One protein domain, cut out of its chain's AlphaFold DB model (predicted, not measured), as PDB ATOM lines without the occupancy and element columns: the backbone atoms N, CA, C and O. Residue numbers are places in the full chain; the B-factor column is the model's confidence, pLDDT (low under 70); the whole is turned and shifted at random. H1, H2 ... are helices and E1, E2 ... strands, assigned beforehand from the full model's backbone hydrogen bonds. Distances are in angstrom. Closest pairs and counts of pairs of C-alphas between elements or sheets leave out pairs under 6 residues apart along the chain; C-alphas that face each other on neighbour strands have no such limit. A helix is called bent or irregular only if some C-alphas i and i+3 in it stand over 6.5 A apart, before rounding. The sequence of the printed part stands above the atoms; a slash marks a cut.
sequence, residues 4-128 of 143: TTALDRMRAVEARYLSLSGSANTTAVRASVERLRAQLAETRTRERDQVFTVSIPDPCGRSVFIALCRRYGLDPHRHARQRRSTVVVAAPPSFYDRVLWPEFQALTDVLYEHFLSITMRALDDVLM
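Overview. This is residues 4 to 128 of the 143 residues of an uncharacterized protein of Myxococcaceae bacterium (UniProt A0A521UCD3). H1 and H3 pack on one long helix, H4, whose residues 116 to 127 stick out; H2 crosses the end of H3, and a two-stranded antiparallel ribbon, E1 - E2, packs on H3. The 125 printed residues run H1, H2, E1, H3, E2, H4, mostly helix. The whole is only just loose, close to compact, with radius of gyration of the C-alphas 16.7 A, spanning 59 by 43 by 19 A.

Along the chain. Find C-alpha 4 at (24.020, 14.678, 29.086), beginning H1, residues 4 to 17. Then come H2, 26 to 46, 30.7 A long; E1, 50 to 55; H3, 59 to 72; E2, 86 to 91. H4, 93 to 127, runs 47.1 A to C-alpha 127 at (22.667, 39.975, 34.937); it is only just irregular, C-alphas 98 and 101 being 6.8 A apart.

Arrangement. H1 touches residues 99 to 114 of H4, closest C-alphas Met 10 and Leu 107, 5.9 A, opposite ways at a shallow tilt of 12 degrees. In E1 and E2, find N 52 and O 89 within hydrogen-bond range, 2.8 A. Every O i to N i+4 pair is within range in H1 and H3, 16 of 17 in H2, 29 of 31 in H4.

Size, cuts and confidence. The printed part has no cut. The H3 to E2 link is long. Residues 4, 22 and 128 have pLDDT under 70.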
ATOM      1  N   THR A   4      24.443  16.081  29.056       65.19
ATOM      2  CA  THR A   4      24.020  14.678  29.086       65.19
ATOM      3  C   THR A   4      22.499  14.516  28.984       65.19
ATOM      4  O   THR A   4      22.027  13.698  28.201       65.19
ATOM      5  N   THR A   5      21.706  15.341  29.677       82.38
ATOM      6  CA  THR A   5      20.238  15.245  29.655       82.38
ATOM      7  C   THR A   5      19.647  15.656  28.302       82.38
ATOM      8  O   THR A   5      18.654  15.080  27.862       82.38
ATOM      9  N   ALA A   6      20.236  16.633  27.609       85.19
ATOM     10  CA  ALA A   6      19.776  17.026  26.275       85.19
ATOM     11  C   ALA A   6      20.127  15.972  25.224       85.19
ATOM     12  O   ALA A   6      19.273  15.597  24.420       85.19
ATOM     13  N   LEU A   7      21.347  15.436  25.284       86.50
ATOM     14  CA  LEU A   7      21.779  14.354  24.402       86.50
ATOM     15  C   LEU A   7      20.913  13.102  24.577       86.50
ATOM     16  O   LEU A   7      20.527  12.486  23.585       86.50
ATOM     17  N   ASP A   8      20.551  12.751  25.809       89.38
ATOM     18  CA  ASP A   8      19.683  11.601  26.073       89.38
ATOM     19  C   ASP A   8      18.248  11.828  25.581       89.38
ATOM     20  O   ASP A   8      17.644  10.919  25.004       89.38
ATOM     21  N   ARG A   9      17.718  13.054  25.696       89.88
ATOM     22  CA  ARG A   9      16.426  13.418  25.090       89.88
ATOM     23  C   ARG A   9      16.463  13.323  23.564       89.88
ATOM     24  O   ARG A   9      15.548  12.749  22.975       89.88
ATOM     25  N   MET A  10      17.526  13.802  22.917       90.62
ATOM     26  CA  MET A  10      17.692  13.660  21.464       90.62
ATOM     27  C   MET A  10      17.781  12.190  21.039       90.62
ATOM     28  O   MET A  10      17.135  11.794  20.071       90.62
ATOM     29  N   ARG A  11      18.523  11.361  21.785       88.56
ATOM     30  CA  ARG A  11      18.595   9.908  21.545       88.56
ATOM     31  C   ARG A  11      17.236   9.234  21.695       88.56
ATOM     32  O   ARG A  11      16.920   8.332  20.926       88.56
ATOM     33  N   ALA A  12      16.419   9.665  22.654       89.38
ATOM     34  CA  ALA A  12      15.064   9.145  22.821       89.38
ATOM     35  C   ALA A  12      14.161   9.501  21.628       89.38
ATOM     36  O   ALA A  12      13.419   8.643  21.143       89.38
ATOM     37  N   VAL A  13      14.259  10.736  21.114       91.44
ATOM     38  CA  VAL A  13      13.571  11.150  19.879       91.44
ATOM     39  C   VAL A  13      14.017  10.277  18.708       91.44
ATOM     40  O   VAL A  13      13.177   9.684  18.036       91.44
ATOM     41  N   GLU A  14      15.326  10.133  18.504       90.56
ATOM     42  CA  GLU A  14      15.896   9.298  17.443       90.56
ATOM     43  C   GLU A  14      15.410   7.842  17.536       90.56
ATOM     44  O   GLU A  14      14.944   7.269  16.550       90.56
ATOM     45  N   ALA A  15      15.459   7.240  18.727       90.19
ATOM     46  CA  ALA A  15      15.022   5.865  18.941       90.19
ATOM     47  C   ALA A  15      13.552   5.663  18.544       90.19
ATOM     48  O   ALA A  15      13.226   4.660  17.907       90.19
ATOM     49  N   ARG A  16      12.677   6.639  18.826       91.00
ATOM     50  CA  ARG A  16      11.265   6.596  18.421       91.00
ATOM     51  C   ARG A  16      11.109   6.516  16.901       91.00
ATOM     52  O   ARG A  16      10.388   5.643  16.422       91.00
ATOM     53  N   TYR A  17      11.796   7.376  16.148       88.38
ATOM     54  CA  TYR A  17      11.710   7.384  14.679       88.38
ATOM     55  C   TYR A  17      12.327   6.134  14.043       88.38
ATOM     56  O   TYR A  17      11.829   5.633  13.038       88.38
ATOM     57  N   LEU A  18      13.350   5.558  14.674       88.50
ATOM     58  CA  LEU A  18      13.947   4.295  14.237       88.50
ATOM     59  C   LEU A  18      13.181   3.050  14.704       88.50
ATOM     60  O   LEU A  18      13.584   1.936  14.365       88.50
ATOM     61  N   SER A  19      12.099   3.215  15.473       87.50
ATOM     62  CA  SER A  19      11.376   2.109  16.122       87.50
ATOM     63  C   SER A  19      12.309   1.219  16.957       87.50
ATOM     64  O   SER A  19      12.295  -0.010  16.863       87.50
ATOM     65  N   LEU A  20      13.165   1.865  17.746       88.00
ATOM     66  CA  LEU A  20      14.158   1.263  18.624       88.00
ATOM     67  C   LEU A  20      13.861   1.576  20.092       88.00
ATOM     68  O   LEU A  20      13.209   2.560  20.428       88.00
ATOM     69  N   SER A  21      14.405   0.743  20.979       81.25
ATOM     70  CA  SER A  21      14.522   1.099  22.394       81.25
ATOM     71  C   SER A  21      15.578   2.195  22.576       81.25
ATOM     72  O   SER A  21      16.582   2.207  21.861       81.25
ATOM     73  N   GLY A  22      15.400   3.070  23.569       69.25
ATOM     74  CA  GLY A  22      16.350   4.147  23.885       69.25
ATOM     75  C   GLY A  22      17.766   3.664  24.240       69.25
ATOM     76  O   GLY A  22      18.715   4.432  24.137       69.25
ATOM     77  N   SER A  23      17.932   2.385  24.597       75.94
ATOM     78  CA  SER A  23      19.228   1.750  24.879       75.94
ATOM     79  C   SER A  23      19.793   0.934  23.704       75.94
ATOM     80  O   SER A  23      20.639   0.059  23.906       75.94
ATOM     81  N   ALA A  24      19.284   1.129  22.483       80.94
ATOM     82  CA  ALA A  24      19.730   0.375  21.317       80.94
ATOM     83  C   ALA A  24      21.204   0.662  20.979       80.94
ATOM     84  O   ALA A  24      21.664   1.800  20.998       80.94
ATOM     85  N   ASN A  25      21.949  -0.389  20.633       87.50
ATOM     86  CA  ASN A  25      23.343  -0.250  20.223       87.50
ATOM     87  C   ASN A  25      23.472   0.293  18.785       87.50
ATOM     88  O   ASN A  25      22.532   0.257  17.988       87.50
ATOM     89  N   THR A  26      24.677   0.737  18.416       86.44
ATOM     90  CA  THR A  26      24.981   1.297  17.086       86.44
ATOM     91  C   THR A  26      24.625   0.354  15.931       86.44
ATOM     92  O   THR A  26      24.248   0.812  14.852       86.44
ATOM     93  N   THR A  27      24.717  -0.964  16.130       89.50
ATOM     94  CA  THR A  27      24.347  -1.961  15.113       89.50
ATOM     95  C   THR A  27      22.840  -1.970  14.864       89.50
ATOM     96  O   THR A  27      22.415  -1.944  13.711       89.50
ATOM     97  N   ALA A  28      22.029  -1.934  15.923       88.06
ATOM     98  CA  ALA A  28      20.572  -1.855  15.831       88.06
ATOM     99  C   ALA A  28      20.111  -0.525  15.214       88.06
ATOM    100  O   ALA A  28      19.212  -0.513  14.367       88.06
ATOM    101  N   VAL A  29      20.778   0.580  15.565       87.56
ATOM    102  CA  VAL A  29      20.586   1.890  14.921       87.56
ATOM    103  C   VAL A  29      20.855   1.788  13.423       87.56
ATOM    104  O   VAL A  29      19.977   2.097  12.621       87.56
ATOM    105  N   ARG A  30      22.024   1.272  13.026       89.12
ATOM    106  CA  ARG A  30      22.399   1.113  11.613       89.12
ATOM    107  C   ARG A  30      21.407   0.245  10.840       89.12
ATOM    108  O   ARG A  30      20.994   0.634   9.753       89.12
ATOM    109  N   ALA A  31      20.994  -0.889  11.403       91.56
ATOM    110  CA  ALA A  31      20.017  -1.776  10.774       91.56
ATOM    111  C   ALA A  31      18.653  -1.091  10.585       91.56
ATOM    112  O   ALA A  31      17.982  -1.299   9.579       91.56
ATOM    113  N   SER A  32      18.234  -0.249  11.531       91.06
ATOM    114  CA  SER A  32      16.968   0.492  11.436       91.06
ATOM    115  C   SER A  32      17.027   1.604  10.398       91.06
ATOM    116  O   SER A  32      16.093   1.760   9.618       91.06
ATOM    117  N   VAL A  33      18.159   2.307  10.317       91.44
ATOM    118  CA  VAL A  33      18.408   3.278   9.244       91.44
ATOM    119  C   VAL A  33      18.366   2.607   7.878       91.44
ATOM    120  O   VAL A  33      17.736   3.131   6.967       91.44
ATOM    121  N   GLU A  34      18.987   1.437   7.734       93.12
ATOM    122  CA  GLU A  34      18.988   0.719   6.459       93.12
ATOM    123  C   GLU A  34      17.584   0.241   6.063       93.12
ATOM    124  O   GLU A  34      17.200   0.344   4.902       93.12
ATOM    125  N   ARG A  35      16.762  -0.178   7.035       91.31
ATOM    126  CA  ARG A  35      15.341  -0.479   6.796       91.31
ATOM    127  C   ARG A  35      14.568   0.744   6.300       91.31
ATOM    128  O   ARG A  35      13.818   0.624   5.336       91.31
ATOM    129  N   LEU A  36      14.775   1.914   6.906       90.88
ATOM    130  CA  LEU A  36      14.139   3.157   6.452       90.88
ATOM    131  C   LEU A  36      14.616   3.579   5.059       90.88
ATOM    132  O   LEU A  36      13.809   4.044   4.259       90.88
ATOM    133  N   ARG A  37      15.894   3.366   4.727       92.69
ATOM    134  CA  ARG A  37      16.412   3.581   3.365       92.69
ATOM    135  C   ARG A  37      15.776   2.638   2.351       92.69
ATOM    136  O   ARG A  37      15.394   3.084   1.274       92.69
ATOM    137  N   ALA A  38      15.631   1.360   2.695       91.81
ATOM    138  CA  ALA A  38      14.947   0.392   1.845       91.81
ATOM    139  C   ALA A  38      13.471   0.772   1.643       91.81
ATOM    140  O   ALA A  38      12.973   0.730   0.521       91.81
ATOM    141  N   GLN A  39      12.793   1.226   2.702       89.19
ATOM    142  CA  GLN A  39      11.426   1.737   2.615       89.19
ATOM    143  C   GLN A  39      11.343   2.990   1.734       89.19
ATOM    144  O   GLN A  39      10.451   3.081   0.902       89.19
ATOM    145  N   LEU A  40      12.284   3.928   1.863       91.62
ATOM    146  CA  LEU A  40      12.379   5.101   0.993       91.62
ATOM    147  C   LEU A  40      12.562   4.698  -0.481       91.62
ATOM    148  O   LEU A  40      11.907   5.262  -1.355       91.62
ATOM    149  N   ALA A  41      13.431   3.723  -0.760       90.75
ATOM    150  CA  ALA A  41      13.645   3.207  -2.111       90.75
ATOM    151  C   ALA A  41      12.379   2.548  -2.682       90.75
ATOM    152  O   ALA A  41      12.040   2.791  -3.837       90.75
ATOM    153  N   GLU A  42      11.644   1.786  -1.869       90.94
ATOM    154  CA  GLU A  42      10.344   1.225  -2.252       90.94
ATOM    155  C   GLU A  42       9.318   2.335  -2.523       90.94
ATOM    156  O   GLU A  42       8.644   2.310  -3.552       90.94
ATOM    157  N   THR A  43       9.229   3.355  -1.663       90.44
ATOM    158  CA  THR A  43       8.325   4.494  -1.874       90.44
ATOM    159  C   THR A  43       8.633   5.216  -3.185       90.44
ATOM    160  O   THR A  43       7.705   5.551  -3.914       90.44
ATOM    161  N   ARG A  44       9.913   5.368  -3.555       92.31
ATOM    162  CA  ARG A  44      10.333   5.947  -4.847       92.31
ATOM    163  C   ARG A  44       9.841   5.183  -6.077       92.31
ATOM    164  O   ARG A  44       9.769   5.756  -7.160       92.31
ATOM    165  N   THR A  45       9.498   3.900  -5.941       91.44
ATOM    166  CA  THR A  45       8.889   3.138  -7.046       91.44
ATOM    167  C   THR A  45       7.422   3.512  -7.275       91.44
ATOM    168  O   THR A  45       6.910   3.349  -8.383       91.44
ATOM    169  N   ARG A  46       6.749   4.032  -6.240       91.88
ATOM    170  CA  ARG A  46       5.312   4.351  -6.230       91.88
ATOM    171  C   ARG A  46       5.048   5.849  -6.356       91.88
ATOM    172  O   ARG A  46       4.059   6.254  -6.958       91.88
ATOM    173  N   GLU A  47       5.938   6.662  -5.803       92.38
ATOM    174  CA  GLU A  47       5.854   8.114  -5.748       92.38
ATOM    175  C   GLU A  47       7.081   8.726  -6.415       92.38
ATOM    176  O   GLU A  47       8.216   8.327  -6.159       92.38
ATOM    177  N   ARG A  48       6.861   9.729  -7.269       91.62
ATOM    178  CA  ARG A  48       7.966  10.500  -7.841       91.62
ATOM    179  C   ARG A  48       8.530  11.443  -6.786       91.62
ATOM    180  O   ARG A  48       7.764  12.086  -6.068       91.62
ATOM    181  N   ASP A  49       9.854  11.566  -6.764       94.12
ATOM    182  CA  ASP A  49      10.526  12.563  -5.939       94.12
ATOM    183  C   ASP A  49      10.026  13.968  -6.297       94.12
ATOM    184  O   ASP A  49       9.994  14.359  -7.468       94.12
ATOM    185  N   GLN A  50       9.654  14.729  -5.269       95.31
ATOM    186  CA  GLN A  50       9.379  16.156  -5.364       95.31
ATOM    187  C   GLN A  50      10.541  16.939  -4.764       95.31
ATOM    188  O   GLN A  50      11.228  16.471  -3.853       95.31
ATOM    189  N   VAL A  51      10.780  18.130  -5.309       95.75
ATOM    190  CA  VAL A  51      11.834  19.026  -4.839       95.75
ATOM    191  C   VAL A  51      11.275  19.894  -3.719       95.75
ATOM    192  O   VAL A  51      10.420  20.743  -3.956       95.75
ATOM    193  N   PHE A  52      11.806  19.715  -2.517       95.56
ATOM    194  CA  PHE A  52      11.500  20.526  -1.347       95.56
ATOM    195  C   PHE A  52      12.585  21.579  -1.165       95.56
ATOM    196  O   PHE A  52      13.772  21.255  -1.120       95.56
ATOM    197  N   THR A  53      12.180  22.843  -1.055       94.94
ATOM    198  CA  THR A  53      13.076  23.963  -0.744       94.94
ATOM    199  C   THR A  53      12.708  24.507   0.623       94.94
ATOM    200  O   THR A  53      11.625  25.051   0.790       94.94
ATOM    201  N   VAL A  54      13.619  24.388   1.586       94.00
ATOM    202  CA  VAL A  54      13.399  24.833   2.966       94.00
ATOM    203  C   VAL A  54      14.369  25.958   3.296       94.00
ATOM    204  O   VAL A  54      15.567  25.862   3.012       94.00
ATOM    205  N   SER A  55      13.873  27.025   3.918       94.38
ATOM    206  CA  SER A  55      14.714  28.060   4.516       94.38
ATOM    207  C   SER A  55      14.882  27.779   6.006       94.38
ATOM    208  O   SER A  55      13.936  27.888   6.771       94.38
ATOM    209  N   ILE A  56      16.102  27.444   6.428       94.00
ATOM    210  CA  ILE A  56      16.449  27.215   7.833       94.00
ATOM    211  C   ILE A  56      17.503  28.259   8.217       94.00
ATOM    212  O   ILE A  56      18.692  28.058   7.933       94.00
ATOM    213  N   PRO A  57      17.109  29.419   8.781       91.56
ATOM    214  CA  PRO A  57      18.041  30.484   9.155       91.56
ATOM    215  C   PRO A  57      19.060  30.023  10.200       91.56
ATOM    216  O   PRO A  57      20.260  30.285  10.045       91.56
ATOM    217  N   ASP A  58      18.588  29.269  11.195       91.88
ATOM    218  CA  ASP A  58      19.393  28.741  12.290       91.88
ATOM    219  C   ASP A  58      20.487  27.767  11.789       91.88
ATOM    220  O   ASP A  58      20.181  26.755  11.146       91.88
ATOM    221  N   PRO A  59      21.783  28.046  12.034       91.00
ATOM    222  CA  PRO A  59      22.871  27.157  11.633       91.00
ATOM    223  C   PRO A  59      22.831  25.770  12.284       91.00
ATOM    224  O   PRO A  59      23.218  24.794  11.630       91.00
ATOM    225  N   CYS A  60      22.380  25.676  13.538       91.25
ATOM    226  CA  CYS A  60      22.320  24.414  14.274       91.25
ATOM    227  C   CYS A  60      21.259  23.487  13.668       91.25
ATOM    228  O   CYS A  60      21.594  22.391  13.212       91.25
ATOM    229  N   GLY A  61      20.022  23.962  13.530       93.81
ATOM    230  CA  GLY A  61      18.926  23.255  12.876       93.81
ATOM    231  C   GLY A  61      19.260  22.892  11.432       93.81
ATOM    232  O   GLY A  61      19.076  21.749  11.017       93.81
ATOM    233  N   ARG A  62      19.885  23.799  10.673       94.81
ATOM    234  CA  ARG A  62      20.319  23.486   9.301       94.81
ATOM    235  C   ARG A  62      21.302  22.312   9.257       94.81
ATOM    236  O   ARG A  62      21.234  21.491   8.343       94.81
ATOM    237  N   SER A  63      22.194  22.206  10.241       94.12
ATOM    238  CA  SER A  63      23.141  21.089  10.341       94.12
ATOM    239  C   SER A  63      22.435  19.771  10.679       94.12
ATOM    240  O   SER A  63      22.777  18.744  10.091       94.12
ATOM    241  N   VAL A  64      21.416  19.806  11.548       94.88
ATOM    242  CA  VAL A  64      20.558  18.646  11.857       94.88
ATOM    243  C   VAL A  64      19.825  18.164  10.607       94.88
ATOM    244  O   VAL A  64      19.911  16.986  10.268       94.88
ATOM    245  N   PHE A  65      19.176  19.072   9.871       96.19
ATOM    246  CA  PHE A  65      18.445  18.725   8.651       96.19
ATOM    247  C   PHE A  65      19.358  18.068   7.605       96.19
ATOM    248  O   PHE A  65      19.059  16.989   7.098       96.19
ATOM    249  N   ILE A  66      20.532  18.657   7.342       95.50
ATOM    250  CA  ILE A  66      21.521  18.091   6.409       95.50
ATOM    251  C   ILE A  66      21.996  16.704   6.871       95.50
ATOM    252  O   ILE A  66      22.162  15.804   6.040       95.50
ATOM    253  N   ALA A  67      22.225  16.515   8.174       95.44
ATOM    254  CA  ALA A  67      22.637  15.228   8.724       95.44
ATOM    255  C   ALA A  67      21.552  14.154   8.545       95.44
ATOM    256  O   ALA A  67      21.877  13.044   8.121       95.44
ATOM    257  N   LEU A  68      20.277  14.489   8.780       95.38
ATOM    258  CA  LEU A  68      19.144  13.590   8.532       95.38
ATOM    259  C   LEU A  68      19.009  13.234   7.049       95.38
ATOM    260  O   LEU A  68      18.890  12.057   6.715       95.38
ATOM    261  N   CYS A  69      19.111  14.212   6.144       95.38
ATOM    262  CA  CYS A  69      19.082  13.935   4.708       95.38
ATOM    263  C   CYS A  69      20.167  12.919   4.321       95.38
ATOM    264  O   CYS A  69      19.868  11.875   3.740       95.38
ATOM    265  N   ARG A  70      21.420  13.158   4.733       94.56
ATOM    266  CA  ARG A  70      22.547  12.246   4.461       94.56
ATOM    267  C   ARG A  70      22.349  10.872   5.094       94.56
ATOM    268  O   ARG A  70      22.676   9.852   4.488       94.56
ATOM    269  N   ARG A  71      21.791  10.828   6.306       92.94
ATOM    270  CA  ARG A  71      21.457   9.584   6.999       92.94
ATOM    271  C   ARG A  71      20.496   8.738   6.173       92.94
ATOM    272  O   ARG A  71      20.748   7.546   6.027       92.94
ATOM    273  N   TYR A  72      19.467   9.331   5.581       92.31
ATOM    274  CA  TYR A  72      18.500   8.611   4.748       92.31
ATOM    275  C   TYR A  72      18.944   8.401   3.297       92.31
ATOM    276  O   TYR A  72      18.228   7.770   2.528       92.31
ATOM    277  N   GLY A  73      20.142   8.858   2.921       91.69
ATOM    278  CA  GLY A  73      20.634   8.747   1.546       91.69
ATOM    279  C   GLY A  73      19.986   9.752   0.589       91.69
ATOM    280  O   GLY A  73      19.952   9.523  -0.617       91.69
ATOM    281  N   LEU A  74      19.450  10.850   1.124       93.69
ATOM    282  CA  LEU A  74      19.011  12.008   0.356       93.69
ATOM    283  C   LEU A  74      20.202  12.941   0.107       93.69
ATOM    284  O   LEU A  74      21.126  13.007   0.922       93.69
ATOM    285  N   ASP A  75      20.153  13.687  -0.996       93.81
ATOM    286  CA  ASP A  75      21.205  14.628  -1.390       93.81
ATOM    287  C   ASP A  75      20.769  16.084  -1.143       93.81
ATOM    288  O   ASP A  75      20.113  16.692  -2.000       93.81
ATOM    289  N   PRO A  76      21.068  16.652   0.045       94.75
ATOM    290  CA  PRO A  76      20.774  18.045   0.327       94.75
ATOM    291  C   PRO A  76      21.762  18.930  -0.436       94.75
ATOM    292  O   PRO A  76      22.971  18.904  -0.191       94.75
ATOM    293  N   HIS A  77      21.242  19.770  -1.316       92.12
ATOM    294  CA  HIS A  77      22.035  20.702  -2.104       92.12
ATOM    295  C   HIS A  77      21.454  22.113  -2.021       92.12
ATOM    296  O   HIS A  77      20.473  22.390  -1.334       92.12
ATOM    297  N   ARG A  78      22.121  23.053  -2.683       91.12
ATOM    298  CA  ARG A  78      21.690  24.444  -2.785       91.12
ATOM    299  C   ARG A  78      22.026  24.936  -4.183       91.12
ATOM    300  O   ARG A  78      23.135  24.701  -4.664       91.12
ATOM    301  N   HIS A  79      21.107  25.648  -4.820       87.44
ATOM    302  CA  HIS A  79      21.369  26.259  -6.118       87.44
ATOM    303  C   HIS A  79      22.254  27.505  -5.995       87.44
ATOM    304  O   HIS A  79      22.334  28.164  -4.950       87.44
ATOM    305  N   ALA A  80      22.918  27.860  -7.096       82.88
ATOM    306  CA  ALA A  80      23.652  29.115  -7.180       82.88
ATOM    307  C   ALA A  80      22.711  30.297  -6.883       82.88
ATOM    308  O   ALA A  80      21.588  30.335  -7.379       82.88
ATOM    309  N   ARG A  81      23.194  31.279  -6.110       86.56
ATOM    310  CA  ARG A  81      22.473  32.509  -5.711       86.56
ATOM    311  C   ARG A  81      21.342  32.336  -4.681       86.56
ATOM    312  O   ARG A  81      20.753  33.339  -4.289       86.56
ATOM    313  N   GLN A  82      21.073  31.128  -4.179       89.25
ATOM    314  CA  GLN A  82      20.195  30.957  -3.012       89.25
ATOM    315  C   GLN A  82      20.870  31.448  -1.720       89.25
ATOM    316  O   GLN A  82      22.098  31.407  -1.585       89.25
ATOM    317  N   ARG A  83      20.057  31.887  -0.748       87.62
ATOM    318  CA  ARG A  83      20.542  32.298   0.579       87.62
ATOM    319  C   ARG A  83      21.228  31.119   1.273       87.62
ATOM    320  O   ARG A  83      20.852  29.966   1.089       87.62
ATOM    321  N   ARG A  84      22.215  31.402   2.131       86.44
ATOM    322  CA  ARG A  84      22.946  30.371   2.903       86.44
ATOM    323  C   ARG A  84      22.056  29.533   3.835       86.44
ATOM    324  O   ARG A  84      22.481  28.472   4.272       86.44
ATOM    325  N   SER A  85      20.864  30.035   4.157       92.56
ATOM    326  CA  SER A  85      19.849  29.351   4.959       92.56
ATOM    327  C   SER A  85      19.044  28.327   4.164       92.56
ATOM    328  O   SER A  85      18.382  27.491   4.764       92.56
ATOM    329  N   THR A  86      19.089  28.377   2.833       93.69
ATOM    330  CA  THR A  86      18.273  27.521   1.975       93.69
ATOM    331  C   THR A  86      18.925  26.156   1.776       93.69
ATOM    332  O   THR A  86      20.105  26.070   1.422       93.69
ATOM    333  N   VAL A  87      18.131  25.102   1.961       94.94
ATOM    334  CA  VAL A  87      18.472  23.713   1.636       94.94
ATOM    335  C   VAL A  87      17.405  23.160   0.696       94.94
ATOM    336  O   VAL A  87      16.212  23.331   0.932       94.94
ATOM    337  N   VAL A  88      17.847  22.506  -0.373       95.62
ATOM    338  CA  VAL A  88      17.002  21.837  -1.363       95.62
ATOM    339  C   VAL A  88      17.225  20.334  -1.258       95.62
ATOM    340  O   VAL A  88      18.369  19.884  -1.184       95.62
ATOM    341  N   VAL A  89      16.147  19.552  -1.252       96.31
ATOM    342  CA  VAL A  89      16.207  18.086  -1.224       96.31
ATOM    343  C   VAL A  89      15.108  17.486  -2.095       96.31
ATOM    344  O   VAL A  89      13.987  17.985  -2.117       96.31
ATOM    345  N   ALA A  90      15.427  16.416  -2.822       95.56
ATOM    346  CA  ALA A  90      14.455  15.644  -3.587       95.56
ATOM    347  C   ALA A  90      14.097  14.358  -2.830       95.56
ATOM    348  O   ALA A  90      14.992  13.577  -2.492       95.56
ATOM    349  N   ALA A  91      12.813  14.157  -2.538       94.75
ATOM    350  CA  ALA A  91      12.316  12.990  -1.810       94.75
ATOM    351  C   ALA A  91      10.853  12.680  -2.177       94.75
ATOM    352  O   ALA A  91      10.148  13.570  -2.661       94.75
ATOM    353  N   PRO A  92      10.353  11.458  -1.922       96.19
ATOM    354  CA  PRO A  92       8.928  11.175  -2.006       96.19
ATOM    355  C   PRO A  92       8.148  12.011  -0.980       96.19
ATOM    356  O   PRO A  92       8.567  12.062   0.183       96.19
ATOM    357  N   PRO A  93       7.015  12.632  -1.356       94.94
ATOM    358  CA  PRO A  93       6.256  13.504  -0.460       94.94
ATOM    359  C   PRO A  93       5.825  12.817   0.829       94.94
ATOM    360  O   PRO A  93       6.010  13.358   1.915       94.94
ATOM    361  N   SER A  94       5.348  11.572   0.733       93.81
ATOM    362  CA  SER A  94       4.912  10.828   1.916       93.81
ATOM    363  C   SER A  94       6.046  10.592   2.915       93.81
ATOM    364  O   SER A  94       5.810  10.607   4.123       93.81
ATOM    365  N   PHE A  95       7.276  10.390   2.434       93.38
ATOM    366  CA  PHE A  95       8.448  10.235   3.289       93.38
ATOM    367  C   PHE A  95       8.863  11.569   3.911       93.38
ATOM    368  O   PHE A  95       9.190  11.618   5.098       93.38
ATOM    369  N   TYR A  96       8.838  12.644   3.120       94.44
ATOM    370  CA  TYR A  96       9.161  13.983   3.596       94.44
ATOM    371  C   TYR A  96       8.228  14.397   4.745       94.44
ATOM    372  O   TYR A  96       8.708  14.671   5.846       94.44
ATOM    373  N   ASP A  97       6.914  14.324   4.523       93.88
ATOM    374  CA  ASP A  97       5.898  14.816   5.462       93.88
ATOM    375  C   ASP A  97       5.748  13.941   6.711       93.88
ATOM    376  O   ASP A  97       5.407  14.436   7.783       93.88
ATOM    377  N   ARG A  98       5.964  12.622   6.598       92.19
ATOM    378  CA  ARG A  98       5.690  11.677   7.701       92.19
ATOM    379  C   ARG A  98       6.923  11.253   8.484       92.19
ATOM    380  O   ARG A  98       6.771  10.743   9.592       92.19
ATOM    381  N   VAL A  99       8.117  11.403   7.911       91.88
ATOM    382  CA  VAL A  99       9.363  10.920   8.521       91.88
ATOM    383  C   VAL A  99      10.369  12.052   8.649       91.88
ATOM    384  O   VAL A  99      10.685  12.446   9.768       91.88
ATOM    385  N   LEU A 100      10.847  12.599   7.528       93.81
ATOM    386  CA  LEU A 100      11.978  13.529   7.541       93.81
ATOM    387  C   LEU A 100      11.659  14.828   8.291       93.81
ATOM    388  O   LEU A 100      12.425  15.228   9.168       93.81
ATOM    389  N   TRP A 101      10.552  15.486   7.938       95.12
ATOM    390  CA  TRP A 101      10.179  16.774   8.518       95.12
ATOM    391  C   TRP A 101       9.799  16.666  10.004       95.12
ATOM    392  O   TRP A 101      10.386  17.393  10.809       95.12
ATOM    393  N   PRO A 102       8.949  15.708  10.430       95.50
ATOM    394  CA  PRO A 102       8.625  15.553  11.848       95.50
ATOM    395  C   PRO A 102       9.818  15.135  12.717       95.50
ATOM    396  O   PRO A 102       9.890  15.509  13.890       95.50
ATOM    397  N   GLU A 103      10.754  14.330  12.195       95.12
ATOM    398  CA  GLU A 103      11.973  13.972  12.936       95.12
ATOM    399  C   GLU A 103      12.889  15.176  13.113       95.12
ATOM    400  O   GLU A 103      13.400  15.407  14.210       95.12
ATOM    401  N   PHE A 104      13.055  15.965  12.051       95.88
ATOM    402  CA  PHE A 104      13.792  17.216  12.104       95.88
ATOM    403  C   PHE A 104      13.229  18.147  13.184       95.88
ATOM    404  O   PHE A 104      13.984  18.525  14.079       95.88
ATOM    405  N   GLN A 105      11.921  18.434  13.144       95.19
ATOM    406  CA  GLN A 105      11.258  19.313  14.113       95.19
ATOM    407  C   GLN A 105      11.452  18.815  15.550       95.19
ATOM    408  O   GLN A 105      11.918  19.558  16.408       95.19
ATOM    409  N   ALA A 106      11.206  17.525  15.799       93.94
ATOM    410  CA  ALA A 106      11.346  16.950  17.135       93.94
ATOM    411  C   ALA A 106      12.785  17.026  17.680       93.94
ATOM    412  O   ALA A 106      12.982  17.230  18.878       93.94
ATOM    413  N   LEU A 107      13.803  16.858  16.827       93.62
ATOM    414  CA  LEU A 107      15.204  16.998  17.239       93.62
ATOM    415  C   LEU A 107      15.581  18.460  17.494       93.62
ATOM    416  O   LEU A 107      16.305  18.743  18.452       93.62
ATOM    417  N   THR A 108      15.111  19.384  16.653       93.06
ATOM    418  CA  THR A 108      15.393  20.811  16.832       93.06
ATOM    419  C   THR A 108      14.674  21.408  18.029       93.06
ATOM    420  O   THR A 108      15.268  22.248  18.693       93.06
ATOM    421  N   ASP A 109      13.472  20.938  18.361       92.38
ATOM    422  CA  ASP A 109      12.734  21.387  19.545       92.38
ATOM    423  C   ASP A 109      13.508  21.062  20.830       92.38
ATOM    424  O   ASP A 109      13.725  21.937  21.666       92.38
ATOM    425  N   VAL A 110      14.033  19.835  20.949       92.12
ATOM    426  CA  VAL A 110      14.860  19.432  22.103       92.12
ATOM    427  C   VAL A 110      16.124  20.287  22.218       92.12
ATOM    428  O   VAL A 110      16.507  20.685  23.322       92.12
ATOM    429  N   LEU A 111      16.783  20.573  21.091       90.19
ATOM    430  CA  LEU A 111      17.960  21.442  21.066       90.19
ATOM    431  C   LEU A 111      17.612  22.873  21.470       90.19
ATOM    432  O   LEU A 111      18.331  23.475  22.265       90.19
ATOM    433  N   TYR A 112      16.510  23.400  20.944       90.44
ATOM    434  CA  TYR A 112      16.058  24.753  21.215       90.44
ATOM    435  C   TYR A 112      15.732  24.950  22.696       90.44
ATOM    436  O   TYR A 112      16.250  25.875  23.319       90.44
ATOM    437  N   GLU A 113      14.957  24.035  23.286       89.81
ATOM    438  CA  GLU A 113      14.661  24.040  24.722       89.81
ATOM    439  C   GLU A 113      15.939  24.015  25.567       89.81
ATOM    440  O   GLU A 113      16.055  24.740  26.558       89.81
ATOM    441  N   HIS A 114      16.919  23.192  25.179       89.88
ATOM    442  CA  HIS A 114      18.194  23.115  25.890       89.88
ATOM    443  C   HIS A 114      18.968  24.432  25.809       89.88
ATOM    444  O   HIS A 114      19.366  24.971  26.844       89.88
ATOM    445  N   PHE A 115      19.132  24.986  24.605       90.38
ATOM    446  CA  PHE A 115      19.839  26.251  24.402       90.38
ATOM    447  C   PHE A 115      19.165  27.413  25.123       90.38
ATOM    448  O   PHE A 115      19.857  28.205  25.766       90.38
ATOM    449  N   LEU A 116      17.835  27.487  25.074       89.44
ATOM    450  CA  LEU A 116      17.075  28.497  25.798       89.44
ATOM    451  C   LEU A 116      17.303  28.362  27.306       89.44
ATOM    452  O   LEU A 116      17.640  29.346  27.956       89.44
ATOM    453  N   SER A 117      17.226  27.142  27.850       88.56
ATOM    454  CA  SER A 117      17.422  26.906  29.288       88.56
ATOM    455  C   SER A 117      18.821  27.303  29.780       88.56
ATOM    456  O   SER A 117      18.961  27.888  30.855       88.56
ATOM    457  N   ILE A 118      19.866  27.027  28.988       90.06
ATOM    458  CA  ILE A 118      21.240  27.436  29.305       90.06
ATOM    459  C   ILE A 118      21.363  28.956  29.235       90.06
ATOM    460  O   ILE A 118      21.963  29.557  30.125       90.06
ATOM    461  N   THR A 119      20.791  29.562  28.195       88.69
ATOM    462  CA  THR A 119      20.868  31.008  27.967       88.69
ATOM    463  C   THR A 119      20.166  31.772  29.083       88.69
ATOM    464  O   THR A 119      20.778  32.655  29.670       88.69
ATOM    465  N   MET A 120      18.933  31.396  29.437       87.94
ATOM    466  CA  MET A 120      18.177  32.044  30.515       87.94
ATOM    467  C   MET A 120      18.913  31.934  31.851       87.94
ATOM    468  O   MET A 120      19.101  32.940  32.520       87.94
ATOM    469  N   ARG A 121      19.457  30.755  32.185       86.19
ATOM    470  CA  ARG A 121      20.258  30.593  33.406       86.19
ATOM    471  C   ARG A 121      21.504  31.479  33.411       86.19
ATOM    472  O   ARG A 121      21.842  32.041  34.443       86.19
ATOM    473  N   ALA A 122      22.213  31.569  32.284       87.31
ATOM    474  CA  ALA A 122      23.397  32.417  32.181       87.31
ATOM    475  C   ALA A 122      23.042  33.905  32.328       87.31
ATOM    476  O   ALA A 122      23.798  34.653  32.942       87.31
ATOM    477  N   LEU A 123      21.893  34.326  31.795       87.31
ATOM    478  CA  LEU A 123      21.384  35.683  31.977       87.31
ATOM    479  C   LEU A 123      21.000  35.940  33.439       87.31
ATOM    480  O   LEU A 123      21.420  36.955  33.984       87.31
ATOM    481  N   ASP A 124      20.290  35.021  34.093       87.06
ATOM    482  CA  ASP A 124      19.918  35.149  35.509       87.06
ATOM    483  C   ASP A 124      21.156  35.254  36.416       87.06
ATOM    484  O   ASP A 124      21.207  36.110  37.297       87.06
ATOM    485  N   ASP A 125      22.174  34.425  36.168       85.62
ATOM    486  CA  ASP A 125      23.408  34.371  36.964       85.62
ATOM    487  C   ASP A 125      24.291  35.618  36.777       85.62
ATOM    488  O   ASP A 125      24.829  36.163  37.741       85.62
ATOM    489  N   VAL A 126      24.428  36.107  35.537       88.25
ATOM    490  CA  VAL A 126      25.332  37.227  35.215       88.25
ATOM    491  C   VAL A 126      24.656  38.588  35.371       88.25
ATOM    492  O   VAL A 126      25.300  39.547  35.796       88.25
ATOM    493  N   LEU A 127      23.381  38.698  34.998       83.81
ATOM    494  CA  LEU A 127      22.667  39.975  34.937       83.81
ATOM    495  C   LEU A 127      21.731  40.203  36.128       83.81
ATOM    496  O   LEU A 127      21.230  41.317  36.266       83.81
ATOM    497  N   MET A 128      21.511  39.200  36.997       63.19
ATOM    498  CA  MET A 128      20.582  39.284  38.139       63.19
ATOM    499  C   MET A 128      19.196  39.806  37.718       63.19
ATOM    500  O   MET A 128      18.511  40.484  38.487       63.19
TER     501      MET A 128